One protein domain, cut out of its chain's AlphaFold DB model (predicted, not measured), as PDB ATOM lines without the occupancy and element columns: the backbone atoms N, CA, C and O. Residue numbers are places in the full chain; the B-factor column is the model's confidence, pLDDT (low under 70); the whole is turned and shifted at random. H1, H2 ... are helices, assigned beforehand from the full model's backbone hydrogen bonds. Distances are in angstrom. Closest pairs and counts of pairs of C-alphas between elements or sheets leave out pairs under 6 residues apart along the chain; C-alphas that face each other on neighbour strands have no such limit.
ATOM      1  N   ASP A  26     -37.129  15.978  -3.072       69.62
ATOM      2  CA  ASP A  26     -36.189  16.530  -4.046       69.62
ATOM      3  C   ASP A  26     -36.757  16.424  -5.474       69.62
ATOM      4  O   ASP A  26     -36.405  17.203  -6.359       69.62
ATOM      5  N   SER A  27     -37.691  15.491  -5.690       70.50
ATOM      6  CA  SER A  27     -38.432  15.339  -6.944       70.50
ATOM      7  C   SER A  27     -39.577  16.340  -7.083       70.50
ATOM      8  O   SER A  27     -39.910  16.706  -8.208       70.50
ATOM      9  N   VAL A  28     -40.144  16.833  -5.976       68.12
ATOM     10  CA  VAL A  28     -41.117  17.938  -6.002       68.12
ATOM     11  C   VAL A  28     -40.418  19.233  -6.416       68.12
ATOM     12  O   VAL A  28     -40.906  19.914  -7.311       68.12
ATOM     13  N   ILE A  29     -39.231  19.520  -5.865       72.12
ATOM     14  CA  ILE A  29     -38.412  20.690  -6.241       72.12
ATOM     15  C   ILE A  29     -38.086  20.666  -7.745       72.12
ATOM     16  O   ILE A  29     -38.313  21.651  -8.449       72.12
ATOM     17  N   VAL A  30     -37.619  19.523  -8.263       74.12
ATOM     18  CA  VAL A  30     -37.360  19.349  -9.704       74.12
ATOM     19  C   VAL A  30     -38.644  19.513 -10.527       74.12
ATOM     20  O   VAL A  30     -38.620  20.191 -11.550       74.12
ATOM     21  N   ALA A  31     -39.771  18.927 -10.112       70.56
ATOM     22  CA  ALA A  31     -41.017  19.008 -10.875       70.56
ATOM     23  C   ALA A  31     -41.621  20.426 -10.897       70.56
ATOM     24  O   ALA A  31     -42.109  20.851 -11.944       70.56
ATOM     25  N   LEU A  32     -41.534  21.178  -9.795       66.94
ATOM     26  CA  LEU A  32     -41.937  22.587  -9.740       66.94
ATOM     27  C   LEU A  32     -41.080  23.454 -10.672       66.94
ATOM     28  O   LEU A  32     -41.626  24.282 -11.397       66.94
ATOM     29  N   ALA A  33     -39.764  23.218 -10.738       71.38
ATOM     30  CA  ALA A  33     -38.889  23.922 -11.676       71.38
ATOM     31  C   ALA A  33     -39.245  23.652 -13.152       71.38
ATOM     32  O   ALA A  33     -39.117  24.556 -13.978       71.38
ATOM     33  N   VAL A  34     -39.738  22.451 -13.482       75.25
ATOM     34  CA  VAL A  34     -40.246  22.122 -14.830       75.25
ATOM     35  C   VAL A  34     -41.582  22.814 -15.116       75.25
ATOM     36  O   VAL A  34     -41.767  23.343 -16.208       75.25
ATOM     37  N   ILE A  35     -42.507  22.847 -14.150       67.81
ATOM     38  CA  ILE A  35     -43.807  23.532 -14.298       67.81
ATOM     39  C   ILE A  35     -43.614  25.045 -14.470       67.81
ATOM     40  O   ILE A  35     -44.284  25.656 -15.296       67.81
ATOM     41  N   ALA A  36     -42.661  25.637 -13.748       69.62
ATOM     42  CA  ALA A  36     -42.310  27.052 -13.844       69.62
ATOM     43  C   ALA A  36     -41.447  27.413 -15.076       69.62
ATOM     44  O   ALA A  36     -40.976  28.541 -15.170       69.62
ATOM     45  N   GLY A  37     -41.162  26.467 -15.981       72.06
ATOM     46  CA  GLY A  37     -40.320  26.692 -17.169       72.06
ATOM     47  C   GLY A  37     -38.824  26.919 -16.891       72.06
ATOM     48  O   GLY A  37     -38.042  27.068 -17.825       72.06
ATOM     49  N   ASN A  38     -38.399  26.898 -15.625       74.81
ATOM     50  CA  ASN A  38     -37.011  27.122 -15.203       74.81
ATOM     51  C   ASN A  38     -36.077  25.928 -15.485       74.81
ATOM     52  O   ASN A  38     -34.856  26.073 -15.418       74.81
ATOM     53  N   LEU A  39     -36.636  24.752 -15.785       77.44
ATOM     54  CA  LEU A  39     -35.901  23.530 -16.104       77.44
ATOM     55  C   LEU A  39     -36.536  22.808 -17.300       77.44
ATOM     56  O   LEU A  39     -37.678  22.357 -17.232       77.44
ATOM     57  N   ASP A  40     -35.764  22.645 -18.372       79.19
ATOM     58  CA  ASP A  40     -36.160  21.935 -19.590       79.19
ATOM     59  C   ASP A  40     -35.192  20.775 -19.912       79.19
ATOM     60  O   ASP A  40     -34.416  20.325 -19.067       79.19
ATOM     61  N   SER A  41     -35.265  20.230 -21.129       77.75
ATOM     62  CA  SER A  41     -34.412  19.124 -21.580       77.75
ATOM     63  C   SER A  41     -32.994  19.544 -22.010       77.75
ATOM     64  O   SER A  41     -32.173  18.670 -22.320       77.75
ATOM     65  N   THR A  42     -32.679  20.844 -22.035       81.81
ATOM     66  CA  THR A  42     -31.375  21.363 -22.472       81.81
ATOM     67  C   THR A  42     -30.293  21.210 -21.399       81.81
ATOM     68  O   THR A  42     -30.540  20.927 -20.228       81.81
ATOM     69  N   ILE A  43     -29.033  21.391 -21.804       76.31
ATOM     70  CA  ILE A  43     -27.884  21.341 -20.886       76.31
ATOM     71  C   ILE A  43     -27.764  22.647 -20.078       76.31
ATOM     72  O   ILE A  43     -27.298  22.617 -18.939       76.31
ATOM     73  N   GLY A  44     -28.194  23.777 -20.651       77.06
ATOM     74  CA  GLY A  44     -28.083  25.102 -20.040       77.06
ATOM     75  C   GLY A  44     -28.975  25.257 -18.812       77.06
ATOM     76  O   GLY A  44     -28.467  25.526 -17.721       77.06
ATOM     77  N   THR A  45     -30.284  25.019 -18.959       81.25
ATOM     78  CA  THR A  45     -31.232  25.100 -17.831       81.25
ATOM     79  C   THR A  45     -30.890  24.081 -16.744       81.25
ATOM     80  O   THR A  45     -30.868  24.426 -15.568       81.25
ATOM     81  N   TYR A  46     -30.507  22.859 -17.127       82.00
ATOM     82  CA  TYR A  46     -30.096  21.799 -16.208       82.00
ATOM     83  C   TYR A  46     -28.889  22.184 -15.331       82.00
ATOM     84  O   TYR A  46     -28.894  21.916 -14.128       82.00
ATOM     85  N   ASN A  47     -27.861  22.830 -15.897       80.06
ATOM     86  CA  ASN A  47     -26.722  23.322 -15.111       80.06
ATOM     87  C   ASN A  47     -27.135  24.487 -14.196       80.06
ATOM     88  O   ASN A  47     -26.860  24.432 -12.996       80.06
ATOM     89  N   LYS A  48     -27.861  25.478 -14.736       83.12
ATOM     90  CA  LYS A  48     -28.353  26.651 -13.993       83.12
ATOM     91  C   LYS A  48     -29.241  26.251 -12.805       83.12
ATOM     92  O   LYS A  48     -29.052  26.746 -11.697       83.12
ATOM     93  N   PHE A  49     -30.136  25.284 -13.003       86.06
ATOM     94  CA  PHE A  49     -30.974  24.699 -11.955       86.06
ATOM     95  C   PHE A  49     -30.139  24.068 -10.831       86.06
ATOM     96  O   PHE A  49     -30.434  24.286  -9.658       86.06
ATOM     97  N   LEU A  50     -29.081  23.314 -11.156       83.94
ATOM     98  CA  LEU A  50     -28.202  22.711 -10.143       83.94
ATOM     99  C   LEU A  50     -27.318  23.740  -9.425       83.94
ATOM    100  O   LEU A  50     -26.937  23.516  -8.279       83.94
ATOM    101  N   GLU A  51     -26.984  24.855 -10.066       81.19
ATOM    102  CA  GLU A  51     -26.297  25.984  -9.425       81.19
ATOM    103  C   GLU A  51     -27.212  26.733  -8.454       81.19
ATOM    104  O   GLU A  51     -26.781  27.053  -7.350       81.19
ATOM    105  N   GLN A  52     -28.491  26.896  -8.803       80.31
ATOM    106  CA  GLN A  52     -29.530  27.416  -7.907       80.31
ATOM    107  C   GLN A  52     -29.920  26.428  -6.787       80.31
ATOM    108  O   GLN A  52     -30.425  26.851  -5.752       80.31
ATOM    109  N   ASN A  53     -29.672  25.121  -6.960       78.88
ATOM    110  CA  ASN A  53     -30.021  24.061  -6.003       78.88
ATOM    111  C   ASN A  53     -28.773  23.279  -5.530       78.88
ATOM    112  O   ASN A  53     -28.638  22.078  -5.815       78.88
ATOM    113  N   PRO A  54     -27.847  23.920  -4.783       79.50
ATOM    114  CA  PRO A  54     -26.584  23.306  -4.375       79.50
ATOM    115  C   PRO A  54     -26.776  22.062  -3.493       79.50
ATOM    116  O   PRO A  54     -25.982  21.126  -3.569       79.50
ATOM    117  N   THR A  55     -27.853  21.988  -2.707       78.69
ATOM    118  CA  THR A  55     -28.196  20.814  -1.886       78.69
ATOM    119  C   THR A  55     -28.360  19.547  -2.734       78.69
ATOM    120  O   THR A  55     -27.727  18.530  -2.447       78.69
ATOM    121  N   ILE A  56     -29.119  19.619  -3.834       81.56
ATOM    122  CA  ILE A  56     -29.307  18.513  -4.791       81.56
ATOM    123  C   ILE A  56     -27.984  18.198  -5.511       81.56
ATOM    124  O   ILE A  56     -27.616  17.028  -5.661       81.56
ATOM    125  N   LYS A  57     -27.236  19.237  -5.912       81.69
ATOM    126  CA  LYS A  57     -25.919  19.132  -6.568       81.69
ATOM    127  C   LYS A  57     -24.909  18.359  -5.705       81.69
ATOM    128  O   LYS A  57     -24.226  17.477  -6.226       81.69
ATOM    129  N   HIS A  58     -24.845  18.629  -4.401       79.25
ATOM    130  CA  HIS A  58     -23.929  17.954  -3.477       79.25
ATOM    131  C   HIS A  58     -24.418  16.566  -3.040       79.25
ATOM    132  O   HIS A  58     -23.652  15.607  -3.155       79.25
ATOM    133  N   LYS A  59     -25.682  16.423  -2.609       79.94
ATOM    134  CA  LYS A  59     -26.254  15.161  -2.087       79.94
ATOM    135  C   LYS A  59     -26.087  13.985  -3.055       79.94
ATOM    136  O   LYS A  59     -25.688  12.893  -2.664       79.94
ATOM    137  N   TYR A  60     -26.304  14.236  -4.345       81.75
ATOM    138  CA  TYR A  60     -26.195  13.224  -5.401       81.75
ATOM    139  C   TYR A  60     -24.839  13.232  -6.131       81.75
ATOM    140  O   TYR A  60     -24.685  12.604  -7.183       81.75
ATOM    141  N   GLY A  61     -23.842  13.918  -5.559       78.12
ATOM    142  CA  GLY A  61     -22.444  13.887  -5.984       78.12
ATOM    143  C   GLY A  61     -22.209  14.388  -7.404       78.12
ATOM    144  O   GLY A  61     -21.499  13.732  -8.170       78.12
ATOM    145  N   TYR A  62     -22.801  15.527  -7.778       82.00
ATOM    146  CA  TYR A  62     -22.670  16.094  -9.125       82.00
ATOM    147  C   TYR A  62     -21.225  16.458  -9.497       82.00
ATOM    148  O   TYR A  62     -20.933  16.582 -10.681       82.00
ATOM    149  N   GLN A  63     -20.284  16.572  -8.553       77.25
ATOM    150  CA  GLN A  63     -18.864  16.692  -8.904       77.25
ATOM    151  C   GLN A  63     -18.336  15.455  -9.667       77.25
ATOM    152  O   GLN A  63     -17.560  15.610 -10.610       77.25
ATOM    153  N   TYR A  64     -18.821  14.245  -9.361       82.12
ATOM    154  CA  TYR A  64     -18.332  12.990  -9.948       82.12
ATOM    155  C   TYR A  64     -19.085  12.597 -11.226       82.12
ATOM    156  O   TYR A  64     -20.315  12.664 -11.293       82.12
ATOM    157  N   LYS A  65     -18.373  12.042 -12.218       79.75
ATOM    158  CA  LYS A  65     -18.942  11.581 -13.512       79.75
ATOM    159  C   LYS A  65     -20.152  10.642 -13.336       79.75
ATOM    160  O   LYS A  65     -21.144  10.734 -14.063       79.75
ATOM    161  N   LYS A  66     -20.075   9.761 -12.333       77.81
ATOM    162  CA  LYS A  66     -21.096   8.776 -11.926       77.81
ATOM    163  C   LYS A  66     -22.375   9.452 -11.398       77.81
ATOM    164  O   LYS A  66     -23.471   9.033 -11.770       77.81
ATOM    165  N   GLY A  67     -22.239  10.530 -10.617       79.00
ATOM    166  CA  GLY A  67     -23.348  11.359 -10.131       79.00
ATOM    167  C   GLY A  67     -23.990  12.181 -11.249       79.00
ATOM    168  O   GLY A  67     -25.201  12.080 -11.458       79.00
ATOM    169  N   LYS A  68     -23.177  12.883 -12.063       82.31
ATOM    170  CA  LYS A  68     -23.642  13.651 -13.242       82.31
ATOM    171  C   LYS A  68     -24.542  12.822 -14.162       82.31
ATOM    172  O   LYS A  68     -25.628  13.266 -14.532       82.31
ATOM    173  N   ARG A  69     -24.113  11.600 -14.506       79.69
ATOM    174  CA  ARG A  69     -24.865  10.689 -15.388       79.69
ATOM    175  C   ARG A  69     -26.184  10.215 -14.767       79.69
ATOM    176  O   ARG A  69     -27.156  10.027 -15.496       79.69
ATOM    177  N   ASN A  70     -26.218  10.020 -13.448       81.38
ATOM    178  CA  ASN A  70     -27.392   9.523 -12.735       81.38
ATOM    179  C   ASN A  70     -28.471  10.607 -12.570       81.38
ATOM    180  O   ASN A  70     -29.603  10.396 -13.006       81.38
ATOM    181  N   LEU A  71     -28.098  11.782 -12.038       82.94
ATOM    182  CA  LEU A  71     -28.981  12.951 -11.932       82.94
ATOM    183  C   LEU A  71     -29.599  13.286 -13.295       82.94
ATOM    184  O   LEU A  71     -30.819  13.230 -13.445       82.94
ATOM    185  N   ARG A  72     -28.771  13.522 -14.324       83.25
ATOM    186  CA  ARG A  72     -29.251  13.927 -15.655       83.25
ATOM    187  C   ARG A  72     -30.181  12.892 -16.287       83.25
ATOM    188  O   ARG A  72     -31.212  13.262 -16.838       83.25
ATOM    189  N   SER A  73     -29.866  11.596 -16.186       81.81
ATOM    190  CA  SER A  73     -30.721  10.541 -16.756       81.81
ATOM    191  C   SER A  73     -32.092  10.454 -16.084       81.81
ATOM    192  O   SER A  73     -33.064  10.101 -16.751       81.81
ATOM    193  N   ASN A  74     -32.189  10.742 -14.785       80.75
ATOM    194  CA  ASN A  74     -33.434  10.573 -14.038       80.75
ATOM    195  C   ASN A  74     -34.260  11.870 -13.979       80.75
ATOM    196  O   ASN A  74     -35.481  11.797 -14.106       80.75
ATOM    197  N   ILE A  75     -33.617  13.039 -13.931       83.06
ATOM    198  CA  ILE A  75     -34.274  14.346 -14.090       83.06
ATOM    199  C   ILE A  75     -34.926  14.451 -15.479       83.06
ATOM    200  O   ILE A  75     -36.102  14.792 -15.563       83.06
ATOM    201  N   LEU A  76     -34.256  14.013 -16.558       82.44
ATOM    202  CA  LEU A  76     -34.868  13.933 -17.899       82.44
ATOM    203  C   LEU A  76     -36.092  12.998 -17.962       82.44
ATOM    204  O   LEU A  76     -37.034  13.269 -18.704       82.44
ATOM    205  N   LYS A  77     -36.134  11.920 -17.164       80.31
ATOM    206  CA  LYS A  77     -37.333  11.060 -17.065       80.31
ATOM    207  C   LYS A  77     -38.479  11.764 -16.344       80.31
ATOM    208  O   LYS A  77     -39.627  11.542 -16.720       80.31
ATOM    209  N   LEU A  78     -38.182  12.587 -15.336       79.12
ATOM    210  CA  LEU A  78     -39.190  13.372 -14.624       79.12
ATOM    211  C   LEU A  78     -39.725  14.513 -15.500       79.12
ATOM    212  O   LEU A  78     -40.940  14.626 -15.620       79.12
ATOM    213  N   ILE A  79     -38.861  15.247 -16.214       80.50
ATOM    214  CA  ILE A  79     -39.250  16.225 -17.251       80.50
ATOM    215  C   ILE A  79     -40.217  15.572 -18.252       80.50
ATOM    216  O   ILE A  79     -41.357  16.007 -18.386       80.50
ATOM    217  N   ASN A  80     -39.831  14.438 -18.850       78.81
ATOM    218  CA  ASN A  80     -40.660  13.696 -19.811       78.81
ATOM    219  C   ASN A  80     -41.924  13.043 -19.203       78.81
ATOM    220  O   ASN A  80     -42.700  12.414 -19.932       78.81
ATOM    221  N   ARG A  81     -42.130  13.120 -17.883       73.81
ATOM    222  CA  ARG A  81     -43.345  12.657 -17.188       73.81
ATOM    223  C   ARG A  81     -44.245  13.842 -16.831       73.81
ATOM    224  O   ARG A  81     -45.434  13.779 -17.120       73.81
ATOM    225  N   VAL A  82     -43.672  14.934 -16.324       70.00
ATOM    226  CA  VAL A  82     -44.360  16.209 -16.051       70.00
ATOM    227  C   VAL A  82     -44.850  16.863 -17.348       70.00
ATOM    228  O   VAL A  82     -45.991  17.294 -17.412       70.00
ATOM    229  N   GLN A  83     -44.067  16.855 -18.431       75.00
ATOM    230  CA  GLN A  83     -44.518  17.390 -19.724       75.00
ATOM    231  C   GLN A  83     -45.670  16.577 -20.339       75.00
ATOM    232  O   GLN A  83     -46.564  17.155 -20.947       75.00
ATOM    233  N   ARG A  84     -45.700  15.245 -20.160       71.06
ATOM    234  CA  ARG A  84     -46.857  14.426 -20.572       71.06
ATOM    235  C   ARG A  84     -48.077  14.685 -19.696       71.06
ATOM    236  O   ARG A  84     -49.169  14.830 -20.227       71.06
ATOM    237  N   TYR A  85     -47.880  14.807 -18.386       65.81
ATOM    238  CA  TYR A  85     -48.922  15.226 -17.450       65.81
ATOM    239  C   TYR A  85     -49.548  16.566 -17.868       65.81
ATOM    240  O   TYR A  85     -50.762  16.656 -17.992       65.81
ATOM    241  N   LEU A  86     -48.729  17.584 -18.161       64.31
ATOM    242  CA  LEU A  86     -49.201  18.910 -18.577       64.31
ATOM    243  C   LEU A  86     -49.943  18.885 -19.922       64.31
ATOM    244  O   LEU A  86     -50.887  19.647 -20.092       64.31
ATOM    245  N   LYS A  87     -49.567  17.993 -20.851       65.50
ATOM    246  CA  LYS A  87     -50.315  17.788 -22.103       65.50
ATOM    247  C   LYS A  87     -51.679  17.131 -21.870       65.50
ATOM    248  O   LYS A  87     -52.661  17.616 -22.412       65.50
ATOM    249  N   HIS A  88     -51.759  16.083 -21.046       52.78
ATOM    250  CA  HIS A  88     -53.030  15.393 -20.778       52.78
ATOM    251  C   HIS A  88     -53.957  16.147 -19.813       52.78
ATOM    252  O   HIS A  88     -55.167  15.993 -19.909       52.78
ATOM    253  N   LYS A  89     -53.438  17.012 -18.926       53.53
ATOM    254  CA  LYS A  89     -54.272  17.856 -18.044       53.53
ATOM    255  C   LYS A  89     -55.232  18.764 -18.836       53.53
ATOM    256  O   LYS A  89     -56.280  19.135 -18.323       53.53
ATOM    257  N   ASN A  90     -54.866  19.106 -20.071       47.31
ATOM    258  CA  ASN A  90     -55.628  19.993 -20.947       47.31
ATOM    259  C   ASN A  90     -56.400  19.224 -22.043       47.31
ATOM    260  O   ASN A  90     -56.856  19.844 -22.999       47.31
ATOM    261  N   ASP A  91     -56.509  17.893 -21.946       45.97
ATOM    262  CA  ASP A  91     -57.165  17.035 -22.943       45.97
ATOM    263  C   ASP A  91     -58.548  16.572 -22.431       45.97
ATOM    264  O   ASP A  91     -58.629  15.589 -21.679       45.97
ATOM    265  N   PRO A  92     -59.647  17.264 -22.804       46.78
ATOM    266  CA  PRO A  92     -60.975  17.020 -22.235       46.78
ATOM    267  C   PRO A  92     -61.527  15.627 -22.564       46.78
ATOM    268  O   PRO A  92     -62.404  15.137 -21.858       46.78
ATOM    269  N   ARG A  93     -60.987  14.945 -23.584       43.78
ATOM    270  CA  ARG A  93     -61.403  13.588 -23.973       43.78
ATOM    271  C   ARG A  93     -60.924  12.502 -23.002       43.78
ATOM    272  O   ARG A  93     -61.344  11.358 -23.130       43.78
ATOM    273  N   THR A  94     -60.034  12.819 -22.055       46.75
ATOM    274  CA  THR A  94     -59.401  11.800 -21.192       46.75
ATOM    275  C   THR A  94     -60.141  11.500 -19.885       46.75
ATOM    276  O   THR A  94     -59.796  10.521 -19.223       46.75
ATOM    277  N   GLY A  95     -61.163  12.287 -19.518       38.97
ATOM    278  CA  GLY A  95     -62.150  11.998 -18.456       38.97
ATOM    279  C   GLY A  95     -61.641  11.908 -17.006       38.97
ATOM    280  O   GLY A  95     -62.425  12.027 -16.073       38.97
ATOM    281  N   ASN A  96     -60.339  11.723 -16.793       40.28
ATOM    282  CA  ASN A  96     -59.699  11.637 -15.487       40.28
ATOM    283  C   ASN A  96     -58.493  12.585 -15.444       40.28
ATOM    284  O   ASN A  96     -57.484  12.302 -16.104       40.28
ATOM    285  N   PRO A  97     -58.515  13.666 -14.640       45.81
ATOM    286  CA  PRO A  97     -57.294  14.387 -14.339       45.81
ATOM    287  C   PRO A  97     -56.374  13.439 -13.567       45.81
ATOM    288  O   PRO A  97     -56.633  13.095 -12.416       45.81
ATOM    289  N   ILE A  98     -55.276  13.010 -14.197       44.78
ATOM    290  CA  ILE A  98     -54.196  12.318 -13.487       44.78
ATOM    291  C   ILE A  98     -53.831  13.204 -12.293       44.78
ATOM    292  O   ILE A  98     -53.480  14.366 -12.486       44.78
ATOM    293  N   GLU A  99     -53.900  12.696 -11.061       48.38
ATOM    294  CA  GLU A  99     -53.436  13.481  -9.919       48.38
ATOM    295  C   GLU A  99     -51.927  13.723 -10.037       48.38
ATOM    296  O   GLU A  99     -51.149  12.780 -10.210       48.38
ATOM    297  N   PHE A 100     -51.469  14.959  -9.823       42.19
ATOM    298  CA  PHE A 100     -50.032  15.239  -9.706       42.19
ATOM    299  C   PHE A 100     -49.379  14.384  -8.606       42.19
ATOM    300  O   PHE A 100     -48.250  13.919  -8.750       42.19
ATOM    301  N   SER A 101     -50.133  14.087  -7.542       40.69
ATOM    302  CA  SER A 101     -49.709  13.209  -6.450       40.69
ATOM    303  C   SER A 101     -49.419  11.765  -6.915       40.69
ATOM    304  O   SER A 101     -48.468  11.137  -6.439       40.69
ATOM    305  N   ALA A 102     -50.160  11.247  -7.906       47.66
ATOM    306  CA  ALA A 102     -49.981   9.898  -8.452       47.66
ATOM    307  C   ALA A 102     -48.651   9.729  -9.211       47.66
ATOM    308  O   ALA A 102     -48.205   8.606  -9.466       47.66
ATOM    309  N   LEU A 103     -47.952  10.828  -9.517       44.59
ATOM    310  CA  LEU A 103     -46.574  10.769  -9.996       44.59
ATOM    311  C   LEU A 103     -45.604  10.264  -8.909       44.59
ATOM    312  O   LEU A 103     -44.622   9.603  -9.250       44.59
ATOM    313  N   PHE A 104     -45.903  10.503  -7.628       47.81
ATOM    314  CA  PHE A 104     -45.002  10.264  -6.490       47.81
ATOM    315  C   PHE A 104     -45.492   9.171  -5.512       47.81
ATOM    316  O   PHE A 104     -44.702   8.663  -4.715       47.81
TER     317      PHE A 104
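Overview. This is residues 26 to 104 of the 637 residues of an uncharacterized protein of Fragilariopsis cylindrus CCMP1102 (UniProt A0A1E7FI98). One long helix, H4, makes the long axis, and over one side of it sit H1, which packs across it at a steep angle, and the perpendicular corner of H2 and H3, held more loosely beside its first half. After H4 the chain runs out in a loop, of which residues 90 to 95 stick out, and folds back to a short last helix, H5. The printed part has 79 residues with five named helices, H1 to H5 in that order along the chain, and no named strand; the class is all helix. It is only just compact, close to loose, with a radius of gyration of the C-alphas of 13.9 A. The spans are 45 by 21 by 17 A, the free loop adding to the length beyond H4.

Along the chain. Begin with H4, residues 65 to 88: find C-alpha 65 at (-18.942, 11.581, -13.512), and from there the helix runs 35.1 A to C-alpha 88 at (-53.030, 15.393, -20.778). Go back to C-alpha 26 at (-36.189, 16.530, -4.046), where H1, residues 26 to 35, begins; it is 14.6 A long. H2 holds residues 43 to 52 over 14.4 A, and H3 residues 54 to 59 over 8.5 A. H5, residues 100 to 103, spans 5.7 A and ends at C-alpha 103, (-46.574, 10.769, -9.996).

Arrangement. Look first at residues 75 to 82 of H4, with which alone it touches H1; the closest C-alphas, of Val 34 and Ile 79, are 6.5 A apart. The two run the same way at a steep tilt of 51 degrees. H2 is close to H4 but not clearly touching, with the C-alphas of Tyr 46 and Arg 72 closest at 7.9 A, and about perpendicular to it at 78 degrees. H2 and H3 touch only at the corner, and only just, with 3 pairs of C-alphas within 8 A; the closest are those of Leu 50 and Lys 57, 5.5 A apart. H3 and H4 are near each other, and so are H1 and H5. H2 and H5 are apart, as are H3 and H5. In H1, H2 and H3 every O i to N i+4 pair is within hydrogen-bond range, in H4 18 of 20, and H5 is too short for such a pair.

Size, cuts and confidence. The C-alphas farthest apart are those of Tyr 64 and Arg 93, 45.3 A. The printed part has no cut. The link from H4 to H5, 11 residues, is long. Mean pLDDT of the printed part is 70.5; look for values under 70 at residues 26, 28, 32, 35 to 36 and 85 to 104.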